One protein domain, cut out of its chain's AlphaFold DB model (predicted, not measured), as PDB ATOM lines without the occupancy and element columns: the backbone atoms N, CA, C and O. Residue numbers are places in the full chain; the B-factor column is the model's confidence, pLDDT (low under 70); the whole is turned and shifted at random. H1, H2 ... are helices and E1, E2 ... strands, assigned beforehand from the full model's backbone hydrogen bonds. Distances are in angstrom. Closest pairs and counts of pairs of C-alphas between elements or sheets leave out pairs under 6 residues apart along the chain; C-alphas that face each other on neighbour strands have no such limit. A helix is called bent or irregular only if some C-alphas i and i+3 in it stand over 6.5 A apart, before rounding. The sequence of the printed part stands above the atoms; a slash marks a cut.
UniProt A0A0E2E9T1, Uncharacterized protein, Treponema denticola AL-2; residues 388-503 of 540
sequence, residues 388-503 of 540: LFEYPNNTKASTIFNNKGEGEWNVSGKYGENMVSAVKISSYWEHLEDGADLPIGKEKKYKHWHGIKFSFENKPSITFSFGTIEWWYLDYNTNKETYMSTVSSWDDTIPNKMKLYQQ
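Overview. This is residues 388 to 503 of the 540 residues of an uncharacterized protein of Treponema denticola AL-2 (UniProt A0A0E2E9T1). A long, twisted sheet of seven strands is curled at one end, like part of a barrel, round a single short helix, H1. The long strands E3, E4 and E5, with E6 beside E5, make the length and run on past the helix as a twisted ribbon, while the short strands E1 and E7 and the bent E2 continue the curl at the helix end. The printed part has 116 residues, with named elements in the order E1, H1, E2, E3, E4, E5, E6, E7; the sheet's order is E1, E7, E2, E3, E4, E5, E6, all antiparallel, and the class is mostly strand. It is a loose rod, with a radius of gyration of the C-alphas of 18.1 A and spans of 57 by 24 by 22 A.

Along the chain. Find C-alpha 418 at (34.680, -59.407, -10.870), where E3, residues 418 to 438 and the longest strand, begins; it runs 51.9 A from first to last C-alpha and ends with C-alpha 438 at (42.073, -38.861, 36.177). E4, residues 441 to 456, spans 46.6 A, E5, residues 462 to 475, 39.3 A, and E6, residues 480 to 491, 28.9 A. Look next at E2, residues 407 to 415, then E7, residues 498 to 502, and E1, residues 388 to 391, which begins at (47.472, -48.668, -10.625). H1 is residues 397 to 404.

Arrangement. Begin with the meander E2, E3, E4, E5, E6, each strand the antiparallel neighbour of the one before, and each successive pair a hairpin. Between E3 and E4 find N 428 and O 449, 2.8 A apart; between E4 and E5, N 448 and O 468, 2.9 A; between E5 and E6, N 469 and O 488, 2.9 A. E2 bends by 92 degrees at residue 412 and E3 by 81 degrees at residue 421; N 409 and O 423 are 2.9 A apart. E6, an edge strand, bends by 68 degrees at residue 487. Beyond E2, N 501 of E7 is 2.8 A from O 412, and N 391 of the other edge strand, E1, is 3.0 A from O 498. E1, H1 and E2 form a split strand-helix-strand unit, two strands running the same way with E7 between them, and its crossover is right-handed. H1 is on the sheet, which curls round it; the closest C-alphas of H1 and E5 are those of Ala 397 and Ser 465, 6.2 A apart. In H1 every O i to N i+4 pair is within hydrogen-bond range. Residues 395 to 396 pair antiparallel with residues 493 to 494.

Size, cuts and confidence. The two C-alphas farthest apart are those of Glu 417 and Pro 439, 57.2 A. The printed part has no cut; the link from E6 to E7 is short, and the others are tight. The mean pLDDT of the printed part is 88.4, and residue 503 is the one under 70.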
ATOM      1  N   LEU A 388      47.573 -49.308 -11.939       83.75
ATOM      2  CA  LEU A 388      47.472 -48.668 -10.625       83.75
ATOM      3  C   LEU A 388      47.582 -49.667  -9.475       83.75
ATOM      4  O   LEU A 388      48.243 -49.361  -8.488       83.75
ATOM      5  N   PHE A 389      46.979 -50.851  -9.570       89.38
ATOM      6  CA  PHE A 389      46.998 -51.841  -8.490       89.38
ATOM      7  C   PHE A 389      47.391 -53.207  -9.040       89.38
ATOM      8  O   PHE A 389      46.684 -53.749  -9.885       89.38
ATOM      9  N   GLU A 390      48.472 -53.789  -8.525       92.12
ATOM     10  CA  GLU A 390      48.874 -55.166  -8.816       92.12
ATOM     11  C   GLU A 390      49.249 -55.854  -7.505       92.12
ATOM     12  O   GLU A 390      50.294 -55.581  -6.920       92.12
ATOM     13  N   TYR A 391      48.354 -56.712  -7.019       93.56
ATOM     14  CA  TYR A 391      48.530 -57.404  -5.744       93.56
ATOM     15  C   TYR A 391      48.109 -58.873  -5.858       93.56
ATOM     16  O   TYR A 391      47.072 -59.169  -6.466       93.56
ATOM     17  N   PRO A 392      48.882 -59.810  -5.280       94.31
ATOM     18  CA  PRO A 392      48.543 -61.228  -5.277       94.31
ATOM     19  C   PRO A 392      47.373 -61.539  -4.329       94.31
ATOM     20  O   PRO A 392      46.905 -60.690  -3.567       94.31
ATOM     21  N   ASN A 393      46.901 -62.789  -4.372       93.62
ATOM     22  CA  ASN A 393      45.913 -63.302  -3.419       93.62
ATOM     23  C   ASN A 393      46.408 -63.121  -1.974       93.62
ATOM     24  O   ASN A 393      47.606 -63.214  -1.712       93.62
ATOM     25  N   ASN A 394      45.474 -62.955  -1.039       94.75
ATOM     26  CA  ASN A 394      45.737 -62.835   0.398       94.75
ATOM     27  C   ASN A 394      46.610 -61.632   0.805       94.75
ATOM     28  O   ASN A 394      47.309 -61.682   1.819       94.75
ATOM     29  N   THR A 395      46.558 -60.536   0.044       95.44
ATOM     30  CA  THR A 395      47.228 -59.277   0.415       95.44
ATOM     31  C   THR A 395      46.505 -58.625   1.599       95.44
ATOM     32  O   THR A 395      45.274 -58.597   1.641       95.44
ATOM     33  N   LYS A 396      47.246 -58.093   2.576       96.12
ATOM     34  CA  LYS A 396      46.671 -57.357   3.714       96.12
ATOM     35  C   LYS A 396      46.166 -55.978   3.294       96.12
ATOM     36  O   LYS A 396      46.805 -55.318   2.469       96.12
ATOM     37  N   ALA A 397      45.049 -55.520   3.862       94.00
ATOM     38  CA  ALA A 397      44.512 -54.193   3.557       94.00
ATOM     39  C   ALA A 397      45.522 -53.093   3.930       94.00
ATOM     40  O   ALA A 397      45.758 -52.178   3.138       94.00
ATOM     41  N   SER A 398      46.212 -53.249   5.064       93.94
ATOM     42  CA  SER A 398      47.312 -52.365   5.474       93.94
ATOM     43  C   SER A 398      48.420 -52.233   4.422       93.94
ATOM     44  O   SER A 398      48.922 -51.133   4.193       93.94
ATOM     45  N   THR A 399      48.776 -53.317   3.722       94.81
ATOM     46  CA  THR A 399      49.800 -53.292   2.663       94.81
ATOM     47  C   THR A 399      49.395 -52.374   1.515       94.81
ATOM     48  O   THR A 399      50.200 -51.568   1.054       94.81
ATOM     49  N   ILE A 400      48.143 -52.464   1.063       93.19
ATOM     50  CA  ILE A 400      47.654 -51.613  -0.026       93.19
ATOM     51  C   ILE A 400      47.601 -50.149   0.426       93.19
ATOM     52  O   ILE A 400      48.025 -49.274  -0.330       93.19
ATOM     53  N   PHE A 401      47.141 -49.882   1.653       92.50
ATOM     54  CA  PHE A 401      47.108 -48.527   2.209       92.50
ATOM     55  C   PHE A 401      48.504 -47.913   2.312       92.50
ATOM     56  O   PHE A 401      48.711 -46.807   1.822       92.50
ATOM     57  N   ASN A 402      49.480 -48.639   2.860       91.06
ATOM     58  CA  ASN A 402      50.855 -48.147   2.995       91.06
ATOM     59  C   ASN A 402      51.502 -47.841   1.637       91.06
ATOM     60  O   ASN A 402      52.304 -46.919   1.529       91.06
ATOM     61  N   ASN A 403      51.128 -48.585   0.593       91.69
ATOM     62  CA  ASN A 403      51.661 -48.388  -0.751       91.69
ATOM     63  C   ASN A 403      50.981 -47.254  -1.533       91.69
ATOM     64  O   ASN A 403      51.599 -46.697  -2.441       91.69
ATOM     65  N   LYS A 404      49.701 -46.957  -1.268       90.69
ATOM     66  CA  LYS A 404      48.902 -46.019  -2.083       90.69
ATOM     67  C   LYS A 404      48.480 -44.744  -1.370       90.69
ATOM     68  O   LYS A 404      48.253 -43.745  -2.046       90.69
ATOM     69  N   GLY A 405      48.404 -44.766  -0.045       90.06
ATOM     70  CA  GLY A 405      47.806 -43.699   0.742       90.06
ATOM     71  C   GLY A 405      46.300 -43.572   0.512       90.06
ATOM     72  O   GLY A 405      45.667 -44.394  -0.155       90.06
ATOM     73  N   GLU A 406      45.718 -42.528   1.092       92.25
ATOM     74  CA  GLU A 406      44.316 -42.180   0.874       92.25
ATOM     75  C   GLU A 406      44.093 -41.615  -0.526       92.25
ATOM     76  O   GLU A 406      44.905 -40.850  -1.049       92.25
ATOM     77  N   GLY A 407      42.967 -41.979  -1.130       91.56
ATOM     78  CA  GLY A 407      42.630 -41.541  -2.474       91.56
ATOM     79  C   GLY A 407      41.429 -42.273  -3.052       91.56
ATOM     80  O   GLY A 407      40.914 -43.243  -2.491       91.56
ATOM     81  N   GLU A 408      40.975 -41.789  -4.201       92.69
ATOM     82  CA  GLU A 408      39.897 -42.393  -4.972       92.69
ATOM     83  C   GLU A 408      40.325 -42.468  -6.438       92.69
ATOM     84  O   GLU A 408      40.745 -41.471  -7.028       92.69
ATOM     85  N   TRP A 409      40.256 -43.669  -7.009       89.75
ATOM     86  CA  TRP A 409      40.698 -43.955  -8.368       89.75
ATOM     87  C   TRP A 409      39.574 -44.635  -9.137       89.75
ATOM     88  O   TRP A 409      39.090 -45.692  -8.724       89.75
ATOM     89  N   ASN A 410      39.218 -44.072 -10.290       87.69
ATOM     90  CA  ASN A 410      38.456 -44.804 -11.295       87.69
ATOM     91  C   ASN A 410      39.398 -45.823 -11.932       87.69
ATOM     92  O   ASN A 410      40.487 -45.465 -12.394       87.69
ATOM     93  N   VAL A 411      39.006 -47.093 -11.919       86.06
ATOM     94  CA  VAL A 411      39.851 -48.194 -12.387       86.06
ATOM     95  C   VAL A 411      39.105 -49.122 -13.333       86.06
ATOM     96  O   VAL A 411      37.887 -49.229 -13.287       86.06
ATOM     97  N   SER A 412      39.841 -49.790 -14.207       83.69
ATOM     98  CA  SER A 412      39.357 -50.908 -14.999       83.69
ATOM     99  C   SER A 412      40.234 -52.116 -14.701       83.69
ATOM    100  O   SER A 412      41.460 -52.033 -14.650       83.69
ATOM    101  N   GLY A 413      39.625 -53.264 -14.440       84.12
ATOM    102  CA  GLY A 413      40.380 -54.477 -14.152       84.12
ATOM    103  C   GLY A 413      39.609 -55.453 -13.291       84.12
ATOM    104  O   GLY A 413      38.438 -55.247 -12.975       84.12
ATOM    105  N   LYS A 414      40.279 -56.545 -12.926       86.75
ATOM    106  CA  LYS A 414      39.650 -57.657 -12.213       86.75
ATOM    107  C   LYS A 414      40.145 -57.762 -10.779       86.75
ATOM    108  O   LYS A 414      41.346 -57.702 -10.525       86.75
ATOM    109  N   TYR A 415      39.199 -58.004  -9.877       87.69
ATOM    110  CA  TYR A 415      39.411 -58.525  -8.530       87.69
ATOM    111  C   TYR A 415      38.746 -59.908  -8.448       87.69
ATOM    112  O   TYR A 415      37.512 -60.032  -8.479       87.69
ATOM    113  N   GLY A 416      39.564 -60.964  -8.419       84.81
ATOM    114  CA  GLY A 416      39.092 -62.317  -8.731       84.81
ATOM    115  C   GLY A 416      38.474 -62.362 -10.136       84.81
ATOM    116  O   GLY A 416      39.129 -62.004 -11.113       84.81
ATOM    117  N   GLU A 417      37.201 -62.745 -10.235       84.50
ATOM    118  CA  GLU A 417      36.447 -62.763 -11.502       84.50
ATOM    119  C   GLU A 417      35.625 -61.489 -11.763       84.50
ATOM    120  O   GLU A 417      35.024 -61.342 -12.824       84.50
ATOM    121  N   ASN A 418      35.590 -60.549 -10.814       86.44
ATOM    122  CA  ASN A 418      34.680 -59.407 -10.870       86.44
ATOM    123  C   ASN A 418      35.374 -58.159 -11.417       86.44
ATOM    124  O   ASN A 418      36.482 -57.831 -10.984       86.44
ATOM    125  N   MET A 419      34.689 -57.440 -12.307       85.94
ATOM    126  CA  MET A 419      35.149 -56.159 -12.848       85.94
ATOM    127  C   MET A 419      34.988 -55.042 -11.814       85.94
ATOM    128  O   MET A 419      33.884 -54.806 -11.317       85.94
ATOM    129  N   VAL A 420      36.097 -54.379 -11.490       89.69
ATOM    130  CA  VAL A 420      36.156 -53.232 -10.574       89.69
ATOM    131  C   VAL A 420      36.085 -51.950 -11.397       89.69
ATOM    132  O   VAL A 420      36.814 -51.833 -12.379       89.69
ATOM    133  N   SER A 421      35.237 -51.009 -10.980       87.94
ATOM    134  CA  SER A 421      35.072 -49.681 -11.589       87.94
ATOM    135  C   SER A 421      35.734 -48.559 -10.782       87.94
ATOM    136  O   SER A 421      36.143 -47.546 -11.339       87.94
ATOM    137  N   ALA A 422      35.878 -48.725  -9.464       91.75
ATOM    138  CA  ALA A 422      36.580 -47.757  -8.626       91.75
ATOM    139  C   ALA A 422      37.199 -48.403  -7.382       91.75
ATOM    140  O   ALA A 422      36.678 -49.386  -6.845       91.75
ATOM    141  N   VAL A 423      38.288 -47.803  -6.902       93.62
ATOM    142  CA  VAL A 423      38.908 -48.101  -5.607       93.62
ATOM    143  C   VAL A 423      38.934 -46.825  -4.783       93.62
ATOM    144  O   VAL A 423      39.429 -45.801  -5.249       93.62
ATOM    145  N   LYS A 424      38.433 -46.890  -3.550       95.81
ATOM    146  CA  LYS A 424      38.511 -45.792  -2.586       95.81
ATOM    147  C   LYS A 424      39.230 -46.246  -1.328       95.81
ATOM    148  O   LYS A 424      38.835 -47.241  -0.725       95.81
ATOM    149  N   ILE A 425      40.254 -45.499  -0.939       95.31
ATOM    150  CA  ILE A 425      41.015 -45.692   0.291       95.31
ATOM    151  C   ILE A 425      40.812 -44.457   1.164       95.31
ATOM    152  O   ILE A 425      41.103 -43.341   0.742       95.31
ATOM    153  N   SER A 426      40.306 -44.658   2.376       93.19
ATOM    154  CA  SER A 426      40.004 -43.578   3.322       93.19
ATOM    155  C   SER A 426      40.331 -43.998   4.747       93.19
ATOM    156  O   SER A 426      40.082 -45.155   5.096       93.19
ATOM    157  N   SER A 427      40.803 -43.067   5.575       91.12
ATOM    158  CA  SER A 427      40.865 -43.246   7.027       91.12
ATOM    159  C   SER A 427      39.763 -42.457   7.735       91.12
ATOM    160  O   SER A 427      39.169 -41.528   7.181       91.12
ATOM    161  N   TYR A 428      39.445 -42.868   8.956       87.12
ATOM    162  CA  TYR A 428      38.515 -42.172   9.826       87.12
ATOM    163  C   TYR A 428      38.897 -42.388  11.286       87.12
ATOM    164  O   TYR A 428      39.232 -43.504  11.693       87.12
ATOM    165  N   TRP A 429      38.801 -41.314  12.063       86.12
ATOM    166  CA  TRP A 429      38.912 -41.347  13.514       86.12
ATOM    167  C   TRP A 429      37.524 -41.242  14.122       86.12
ATOM    168  O   TRP A 429      36.801 -40.275  13.885       86.12
ATOM    169  N   GLU A 430      37.174 -42.232  14.929       86.62
ATOM    170  CA  GLU A 430      35.929 -42.266  15.677       86.62
ATOM    171  C   GLU A 430      36.250 -42.224  17.169       86.62
ATOM    172  O   GLU A 430      36.984 -43.069  17.685       86.62
ATOM    173  N   HIS A 431      35.704 -41.238  17.876       87.06
ATOM    174  CA  HIS A 431      35.708 -41.259  19.331       87.06
ATOM    175  C   HIS A 431      34.683 -42.287  19.809       87.06
ATOM    176  O   HIS A 431      33.503 -42.170  19.476       87.06
ATOM    177  N   LEU A 432      35.123 -43.284  20.573       85.69
ATOM    178  CA  LEU A 432      34.246 -44.357  21.034       85.69
ATOM    179  C   LEU A 432      33.610 -44.013  22.375       85.69
ATOM    180  O   LEU A 432      32.390 -44.004  22.512       85.69
ATOM    181  N   GLU A 433      34.447 -43.755  23.370       83.94
ATOM    182  CA  GLU A 433      34.018 -43.568  24.747       83.94
ATOM    183  C   GLU A 433      35.082 -42.815  25.537       83.94
ATOM    184  O   GLU A 433      36.283 -42.891  25.256       83.94
ATOM    185  N   ASP A 434      34.606 -42.113  26.557       81.50
ATOM    186  CA  ASP A 434      35.449 -41.526  27.579       81.50
ATOM    187  C   ASP A 434      35.691 -42.572  28.671       81.50
ATOM    188  O   ASP A 434      34.757 -43.228  29.134       81.50
ATOM    189  N   GLY A 435      36.954 -42.750  29.046       75.00
ATOM    190  CA  GLY A 435      37.369 -43.626  30.132       75.00
ATOM    191  C   GLY A 435      37.238 -42.954  31.500       75.00
ATOM    192  O   GLY A 435      36.455 -42.025  31.697       75.00
ATOM    193  N   ALA A 436      38.018 -43.437  32.467       74.81
ATOM    194  CA  ALA A 436      38.010 -42.880  33.813       74.81
ATOM    195  C   ALA A 436      38.535 -41.433  33.831       74.81
ATOM    196  O   ALA A 436      39.528 -41.107  33.172       74.81
ATOM    197  N   ASP A 437      37.896 -40.579  34.637       77.25
ATOM    198  CA  ASP A 437      38.466 -39.283  34.999       77.25
ATOM    199  C   ASP A 437      39.707 -39.504  35.871       77.25
ATOM    200  O   ASP A 437      39.681 -40.210  36.884       77.25
ATOM    201  N   LEU A 438      40.806 -38.879  35.465       76.06
ATOM    202  CA  LEU A 438      42.073 -38.861  36.177       76.06
ATOM    203  C   LEU A 438      42.287 -37.464  36.793       76.06
ATOM    204  O   LEU A 438      41.680 -36.488  36.356       76.06
ATOM    205  N   PRO A 439      43.162 -37.315  37.807       79.81
ATOM    206  CA  PRO A 439      43.278 -36.071  38.581       79.81
ATOM    207  C   PRO A 439      43.532 -34.787  37.771       79.81
ATOM    208  O   PRO A 439      43.260 -33.697  38.265       79.81
ATOM    209  N   ILE A 440      44.079 -34.898  36.558       81.31
ATOM    210  CA  ILE A 440      44.472 -33.769  35.700       81.31
ATOM    211  C   ILE A 440      44.050 -33.948  34.224       81.31
ATOM    212  O   ILE A 440      44.554 -33.250  33.342       81.31
ATOM    213  N   GLY A 441      43.124 -34.867  33.936       85.00
ATOM    214  CA  GLY A 441      42.726 -35.209  32.569       85.00
ATOM    215  C   GLY A 441      41.751 -36.379  32.506       85.00
ATOM    216  O   GLY A 441      41.312 -36.869  33.542       85.00
ATOM    217  N   LYS A 442      41.440 -36.871  31.307       86.38
ATOM    218  CA  LYS A 442      40.695 -38.130  31.150       86.38
ATOM    219  C   LYS A 442      41.276 -39.010  30.067       86.38
ATOM    220  O   LYS A 442      41.850 -38.526  29.088       86.38
ATOM    221  N   GLU A 443      41.070 -40.306  30.229       86.12
ATOM    222  CA  GLU A 443      41.314 -41.258  29.158       86.12
ATOM    223  C   GLU A 443      40.216 -41.137  28.101       86.12
ATOM    224  O   GLU A 443      39.031 -41.007  28.407       86.12
ATOM    225  N   LYS A 444      40.615 -41.183  26.838       85.00
ATOM    226  CA  LYS A 444      39.732 -41.224  25.683       85.00
ATOM    227  C   LYS A 444      40.083 -42.420  24.833       85.00
ATOM    228  O   LYS A 444      41.258 -42.681  24.562       85.00
ATOM    229  N   LYS A 445      39.054 -43.124  24.384       86.56
ATOM    230  CA  LYS A 445      39.208 -44.261  23.493       86.56
ATOM    231  C   LYS A 445      38.847 -43.852  22.083       86.56
ATOM    232  O   LYS A 445      37.714 -43.459  21.803       86.56
ATOM    233  N   TYR A 446      39.805 -44.011  21.187       86.00
ATOM    234  CA  TYR A 446      39.625 -43.734  19.775       86.00
ATOM    235  C   TYR A 446      39.722 -45.013  18.964       86.00
ATOM    236  O   TYR A 446      40.502 -45.921  19.262       86.00
ATOM    237  N   LYS A 447      38.926 -45.073  17.906       86.75
ATOM    238  CA  LYS A 447      39.061 -46.052  16.843       86.75
ATOM    239  C   LYS A 447      39.619 -45.343  15.627       86.75
ATOM    240  O   LYS A 447      38.952 -44.485  15.049       86.75
ATOM    241  N   HIS A 448      40.821 -45.732  15.236       88.81
ATOM    242  CA  HIS A 448      41.385 -45.344  13.960       88.81
ATOM    243  C   HIS A 448      41.147 -46.474  12.974       88.81
ATOM    244  O   HIS A 448      41.644 -47.589  13.137       88.81
ATOM    245  N   TRP A 449      40.319 -46.207  11.979       89.19
ATOM    246  CA  TRP A 449      39.924 -47.182  10.978       89.19
ATOM    247  C   TRP A 449      40.389 -46.710   9.604       89.19
ATOM    248  O   TRP A 449      40.278 -45.533   9.267       89.19
ATOM    249  N   HIS A 450      40.830 -47.652   8.782       91.56
ATOM    250  CA  HIS A 450      41.138 -47.467   7.375       91.56
ATOM    251  C   HIS A 450      40.291 -48.440   6.560       91.56
ATOM    252  O   HIS A 450      40.251 -49.634   6.854       91.56
ATOM    253  N   GLY A 451      39.625 -47.933   5.525       92.12
ATOM    254  CA  GLY A 451      38.773 -48.717   4.637       92.12
ATOM    255  C   GLY A 451      39.263 -48.665   3.196       92.12
ATOM    256  O   GLY A 451      39.503 -47.584   2.660       92.12
ATOM    257  N   ILE A 452      39.358 -49.835   2.565       94.19
ATOM    258  CA  ILE A 452      39.602 -50.028   1.135       94.19
ATOM    259  C   ILE A 452      38.323 -50.571   0.516       94.19
ATOM    260  O   ILE A 452      37.965 -51.738   0.697       94.19
ATOM    261  N   LYS A 453      37.622 -49.714  -0.217       95.75
ATOM    262  CA  LYS A 453      36.360 -50.037  -0.872       95.75
ATOM    263  C   LYS A 453      36.585 -50.299  -2.358       95.75
ATOM    264  O   LYS A 453      37.003 -49.403  -3.088       95.75
ATOM    265  N   PHE A 454      36.238 -51.503  -2.801       93.75
ATOM    266  CA  PHE A 454      36.137 -51.875  -4.211       93.75
ATOM    267  C   PHE A 454      34.696 -51.698  -4.683       93.75
ATOM    268  O   PHE A 454      33.778 -52.328  -4.147       93.75
ATOM    269  N   SER A 455      34.494 -50.865  -5.697       94.06
ATOM    270  CA  SER A 455      33.219 -50.719  -6.400       94.06
ATOM    271  C   SER A 455      33.225 -51.577  -7.658       94.06
ATOM    272  O   SER A 455      34.209 -51.593  -8.394       94.06
ATOM    273  N   PHE A 456      32.131 -52.295  -7.894       89.69
ATOM    274  CA  PHE A 456      31.967 -53.178  -9.044       89.69
ATOM    275  C   PHE A 456      30.817 -52.676  -9.913       89.69
ATOM    276  O   PHE A 456      29.879 -52.070  -9.405       89.69
ATOM    277  N   GLU A 457      30.861 -52.970 -11.209       76.50
ATOM    278  CA  GLU A 457      29.780 -52.595 -12.134       76.50
ATOM    279  C   GLU A 457      28.519 -53.442 -11.915       76.50
ATOM    280  O   GLU A 457      27.402 -52.942 -11.993       76.50
ATOM    281  N   ASN A 458      28.702 -54.724 -11.580       77.75
ATOM    282  CA  ASN A 458      27.635 -55.728 -11.636       77.75
ATOM    283  C   ASN A 458      27.268 -56.323 -10.267       77.75
ATOM    284  O   ASN A 458      26.551 -57.322 -10.204       77.75
ATOM    285  N   LYS A 459      27.787 -55.767  -9.163       85.88
ATOM    286  CA  LYS A 459      27.494 -56.255  -7.807       85.88
ATOM    287  C   LYS A 459      27.743 -55.190  -6.728       85.88
ATOM    288  O   LYS A 459      28.436 -54.210  -6.998       85.88
ATOM    289  N   PRO A 460      27.242 -55.392  -5.494       92.62
ATOM    290  CA  PRO A 460      27.522 -54.494  -4.379       92.62
ATOM    291  C   PRO A 460      29.024 -54.325  -4.120       92.62
ATOM    292  O   PRO A 460      29.801 -55.276  -4.255       92.62
ATOM    293  N   SER A 461      29.423 -53.115  -3.721       93.00
ATOM    294  CA  SER A 461      30.795 -52.826  -3.298       93.00
ATOM    295  C   SER A 461      31.221 -53.719  -2.131       93.00
ATOM    296  O   SER A 461      30.405 -54.075  -1.281       93.00
ATOM    297  N   ILE A 462      32.515 -54.021  -2.056       94.06
ATOM    298  CA  ILE A 462      33.119 -54.743  -0.931       94.06
ATOM    299  C   ILE A 462      34.121 -53.811  -0.259       94.06
ATOM    300  O   ILE A 462      34.928 -53.187  -0.947       94.06
ATOM    301  N   THR A 463      34.079 -53.732   1.069       94.31
ATOM    302  CA  THR A 463      35.035 -52.960   1.869       94.31
ATOM    303  C   THR A 463      35.876 -53.910   2.704       94.31
ATOM    304  O   THR A 463      35.327 -54.746   3.417       94.31
ATOM    305  N   PHE A 464      37.191 -53.755   2.617       94.44
ATOM    306  CA  PHE A 464      38.161 -54.388   3.506       94.44
ATOM    307  C   PHE A 464      38.765 -53.328   4.400       94.44
ATOM    308  O   PHE A 464      38.987 -52.199   3.958       94.44
ATOM    309  N   SER A 465      39.022 -53.683   5.647       92.75
ATOM    310  CA  SER A 465      39.313 -52.699   6.670       92.75
ATOM    311  C   SER A 465      40.449 -53.154   7.561       92.75
ATOM    312  O   SER A 465      40.613 -54.336   7.854       92.75
ATOM    313  N   PHE A 466      41.219 -52.193   8.034       93.81
ATOM    314  CA  PHE A 466      42.202 -52.413   9.080       93.81
ATOM    315  C   PHE A 466      42.216 -51.205  10.001       93.81
ATOM    316  O   PHE A 466      41.695 -50.142   9.660       93.81
ATOM    317  N   GLY A 467      42.773 -51.362  11.187       91.50
ATOM    318  CA  GLY A 467      42.819 -50.261  12.125       91.50
ATOM    319  C   GLY A 467      43.278 -50.663  13.505       91.50
ATOM    320  O   GLY A 467      43.590 -51.827  13.784       91.50
ATOM    321  N   THR A 468      43.305 -49.658  14.365       90.69
ATOM    322  CA  THR A 468      43.698 -49.758  15.761       90.69
ATOM    323  C   THR A 468      42.611 -49.159  16.644       90.69
ATOM    324  O   THR A 468      41.913 -48.208  16.288       90.69
ATOM    325  N   ILE A 469      42.441 -49.756  17.819       87.56
ATOM    326  CA  ILE A 469      41.756 -49.119  18.940       87.56
ATOM    327  C   ILE A 469      42.845 -48.617  19.872       87.56
ATOM    328  O   ILE A 469      43.713 -49.392  20.281       87.56
ATOM    329  N   GLU A 470      42.805 -47.334  20.195       88.88
ATOM    330  CA  GLU A 470      43.866 -46.642  20.914       88.88
ATOM    331  C   GLU A 470      43.308 -45.899  22.123       88.88
ATOM    332  O   GLU A 470      42.237 -45.293  22.058       88.88
ATOM    333  N   TRP A 471      44.064 -45.931  23.219       86.12
ATOM    334  CA  TRP A 471      43.843 -45.075  24.376       86.12
ATOM    335  C   TRP A 471      44.733 -43.848  24.283       86.12
ATOM    336  O   TRP A 471      45.949 -43.943  24.089       86.12
ATOM    337  N   TRP A 472      44.104 -42.701  24.468       88.19
ATOM    338  CA  TRP A 472      44.734 -41.398  24.499       88.19
ATOM    339  C   TRP A 472      44.395 -40.716  25.819       88.19
ATOM    340  O   TRP A 472      43.305 -40.884  26.357       88.19
ATOM    341  N   TYR A 473      45.322 -39.929  26.341       86.88
ATOM    342  CA  TYR A 473      45.113 -39.114  27.527       86.88
ATOM    343  C   TYR A 473      44.906 -37.660  27.115       86.88
ATOM    344  O   TYR A 473      45.801 -37.072  26.502       86.88
ATOM    345  N   LEU A 474      43.749 -37.082  27.446       87.44
ATOM    346  CA  LEU A 474      43.506 -35.647  27.316       87.44
ATOM    347  C   LEU A 474      43.883 -34.958  28.625       87.44
ATOM    348  O   LEU A 474      43.217 -35.154  29.640       87.44
ATOM    349  N   ASP A 475      44.896 -34.101  28.580       86.69
ATOM    350  CA  ASP A 475      45.240 -33.215  29.689       86.69
ATOM    351  C   ASP A 475      44.346 -31.962  29.658       86.69
ATOM    352  O   ASP A 475      44.340 -31.223  28.670       86.69
ATOM    353  N   TYR A 476      43.594 -31.703  30.734       85.69
ATOM    354  CA  TYR A 476      42.655 -30.574  30.782       85.69
ATOM    355  C   TYR A 476      43.344 -29.202  30.830       85.69
ATOM    356  O   TYR A 476      42.760 -28.211  30.398       85.69
ATOM    357  N   ASN A 477      44.578 -29.126  31.335       86.12
ATOM    358  CA  ASN A 477      45.299 -27.861  31.490       86.12
ATOM    359  C   ASN A 477      45.922 -27.399  30.173       86.12
ATOM    360  O   ASN A 477      45.991 -26.203  29.894       86.12
ATOM    361  N   THR A 478      46.400 -28.351  29.372       87.00
ATOM    362  CA  THR A 478      47.065 -28.069  28.091       87.00
ATOM    363  C   THR A 478      46.165 -28.306  26.882       87.00
ATOM    364  O   THR A 478      46.527 -27.921  25.770       87.00
ATOM    365  N   ASN A 479      45.003 -28.935  27.090       83.44
ATOM    366  CA  ASN A 479      44.087 -29.403  26.053       83.44
ATOM    367  C   ASN A 479      44.789 -30.260  24.983       83.44
ATOM    368  O   ASN A 479      44.428 -30.241  23.805       83.44
ATOM    369  N   LYS A 480      45.845 -30.974  25.393       86.38
ATOM    370  CA  LYS A 480      46.668 -31.804  24.520       86.38
ATOM    371  C   LYS A 480      46.310 -33.264  24.730       86.38
ATOM    372  O   LYS A 480      46.318 -33.760  25.855       86.38
ATOM    373  N   GLU A 481      46.059 -33.953  23.627       86.44
ATOM    374  CA  GLU A 481      45.881 -35.399  23.623       86.44
ATOM    375  C   GLU A 481      47.232 -36.078  23.403       86.44
ATOM    376  O   GLU A 481      47.997 -35.711  22.507       86.44
ATOM    377  N   THR A 482      47.551 -37.048  24.258       87.19
ATOM    378  CA  THR A 482      48.793 -37.821  24.188       87.19
ATOM    379  C   THR A 482      48.457 -39.293  24.038       87.19
ATOM    380  O   THR A 482      47.713 -39.846  24.846       87.19
ATOM    381  N   TYR A 483      49.008 -39.928  23.008       86.81
ATOM    382  CA  TYR A 483      48.866 -41.363  22.800       86.81
ATOM    383  C   TYR A 483      49.436 -42.122  24.000       86.81
ATOM    384  O   TYR A 483      50.561 -41.851  24.429       86.81
ATOM    385  N   MET A 484      48.670 -43.075  24.526       84.31
ATOM    386  CA  MET A 484      49.121 -43.931  25.619       84.31
ATOM    387  C   MET A 484      49.479 -45.324  25.121       84.31
ATOM    388  O   MET A 484      50.578 -45.810  25.374       84.31
ATOM    389  N   SER A 485      48.534 -45.994  24.458       83.75
ATOM    390  CA  SER A 485      48.705 -47.386  24.038       83.75
ATOM    391  C   SER A 485      47.675 -47.819  22.997       83.75
ATOM    392  O   SER A 485      46.586 -47.253  22.894       83.75
ATOM    393  N   THR A 486      48.001 -48.877  22.256       86.50
ATOM    394  CA  THR A 486      47.062 -49.590  21.386       86.50
ATOM    395  C   THR A 486      46.477 -50.771  22.151       86.50
ATOM    396  O   THR A 486      47.206 -51.595  22.697       86.50
ATOM    397  N   VAL A 487      45.151 -50.861  22.164       82.44
ATOM    398  CA  VAL A 487      44.378 -51.903  22.858       82.44
ATOM    399  C   VAL A 487      44.235 -53.146  22.002       82.44
ATOM    400  O   VAL A 487      44.299 -54.270  22.487       82.44
ATOM    401  N   SER A 488      43.993 -52.937  20.713       83.50
ATOM    402  CA  SER A 488      43.749 -54.008  19.758       83.50
ATOM    403  C   SER A 488      43.936 -53.498  18.339       83.50
ATOM    404  O   SER A 488      43.676 -52.327  18.061       83.50
ATOM    405  N   SER A 489      44.301 -54.398  17.435       88.00
ATOM    406  CA  SER A 489      44.388 -54.139  16.001       88.00
ATOM    407  C   SER A 489      43.647 -55.216  15.222       88.00
ATOM    408  O   SER A 489      43.618 -56.376  15.640       88.00
ATOM    409  N   TRP A 490      43.109 -54.854  14.065       90.38
ATOM    410  CA  TRP A 490      42.562 -55.802  13.097       90.38
ATOM    411  C   TRP A 490      43.054 -55.443  11.697       90.38
ATOM    412  O   TRP A 490      43.355 -54.282  11.421       90.38
ATOM    413  N   ASP A 491      43.148 -56.440  10.822       93.62
ATOM    414  CA  ASP A 491      43.554 -56.246   9.430       93.62
ATOM    415  C   ASP A 491      42.953 -57.332   8.539       93.62
ATOM    416  O   ASP A 491      43.357 -58.508   8.579       93.62
ATOM    417  N   ASP A 492      41.969 -56.921   7.744       95.56
ATOM    418  CA  ASP A 492      41.306 -57.787   6.791       95.56
ATOM    419  C   ASP A 492      42.288 -58.274   5.724       95.56
ATOM    420  O   ASP A 492      43.143 -57.556   5.198       95.56
ATOM    421  N   THR A 493      42.145 -59.548   5.375       95.38
ATOM    422  CA  THR A 493      42.910 -60.149   4.284       95.38
ATOM    423  C   THR A 493      42.069 -60.089   3.027       95.38
ATOM    424  O   THR A 493      40.955 -60.608   3.010       95.38
ATOM    425  N   ILE A 494      42.599 -59.469   1.977       94.62
ATOM    426  CA  ILE A 494      41.947 -59.377   0.676       94.62
ATOM    427  C   ILE A 494      42.201 -60.706  -0.056       94.62
ATOM    428  O   ILE A 494      43.336 -60.968  -0.463       94.62
ATOM    429  N   PRO A 495      41.190 -61.583  -0.209       92.38
ATOM    430  CA  PRO A 495      41.415 -62.975  -0.595       92.38
ATOM    431  C   PRO A 495      41.852 -63.139  -2.052       92.38
ATOM    432  O   PRO A 495      42.633 -64.036  -2.359       92.38
ATOM    433  N   ASN A 496      41.391 -62.270  -2.956       93.81
ATOM    434  CA  ASN A 496      41.663 -62.414  -4.384       93.81
ATOM    435  C   ASN A 496      42.749 -61.458  -4.874       93.81
ATOM    436  O   ASN A 496      42.821 -60.302  -4.460       93.81
ATOM    437  N   LYS A 497      43.529 -61.936  -5.842       92.44
ATOM    438  CA  LYS A 497      44.455 -61.131  -6.627       92.44
ATOM    439  C   LYS A 497      43.700 -60.043  -7.376       92.44
ATOM    440  O   LYS A 497      42.546 -60.229  -7.785       92.44
ATOM    441  N   MET A 498      44.394 -58.941  -7.617       90.12
ATOM    442  CA  MET A 498      43.892 -57.854  -8.438       90.12
ATOM    443  C   MET A 498      44.963 -57.346  -9.388       90.12
ATOM    444  O   MET A 498      46.133 -57.240  -9.021       90.12
ATOM    445  N   LYS A 499      44.526 -57.012 -10.600       88.81
ATOM    446  CA  LYS A 499      45.300 -56.232 -11.562       88.81
ATOM    447  C   LYS A 499      44.370 -55.172 -12.138       88.81
ATOM    448  O   LYS A 499      43.457 -55.506 -12.899       88.81
ATOM    449  N   LEU A 500      44.532 -53.939 -11.668       88.00
ATOM    450  CA  LEU A 500      43.657 -52.804 -11.943       88.00
ATOM    451  C   LEU A 500      44.466 -51.681 -12.584       88.00
ATOM    452  O   LEU A 500      45.531 -51.299 -12.095       88.00
ATOM    453  N   TYR A 501      43.917 -51.139 -13.655       83.88
ATOM    454  CA  TYR A 501      44.464 -50.047 -14.439       83.88
ATOM    455  C   TYR A 501      43.613 -48.803 -14.200       83.88
ATOM    456  O   TYR A 501      42.459 -48.917 -13.801       83.88
ATOM    457  N   GLN A 502      44.150 -47.616 -14.424       82.12
ATOM    458  CA  GLN A 502      43.380 -46.381 -14.415       82.12
ATOM    459  C   GLN A 502      42.282 -46.471 -15.484       82.12
ATOM    460  O   GLN A 502      42.574 -46.674 -16.663       82.12
ATOM    461  N   GLN A 503      41.012 -46.357 -15.081       67.62
ATOM    462  CA  GLN A 503      39.899 -46.305 -16.026       67.62
ATOM    463  C   GLN A 503      40.057 -45.007 -16.789       67.62
ATOM    464  O   GLN A 503      40.016 -43.954 -16.154       67.62
TER     465      GLN A 503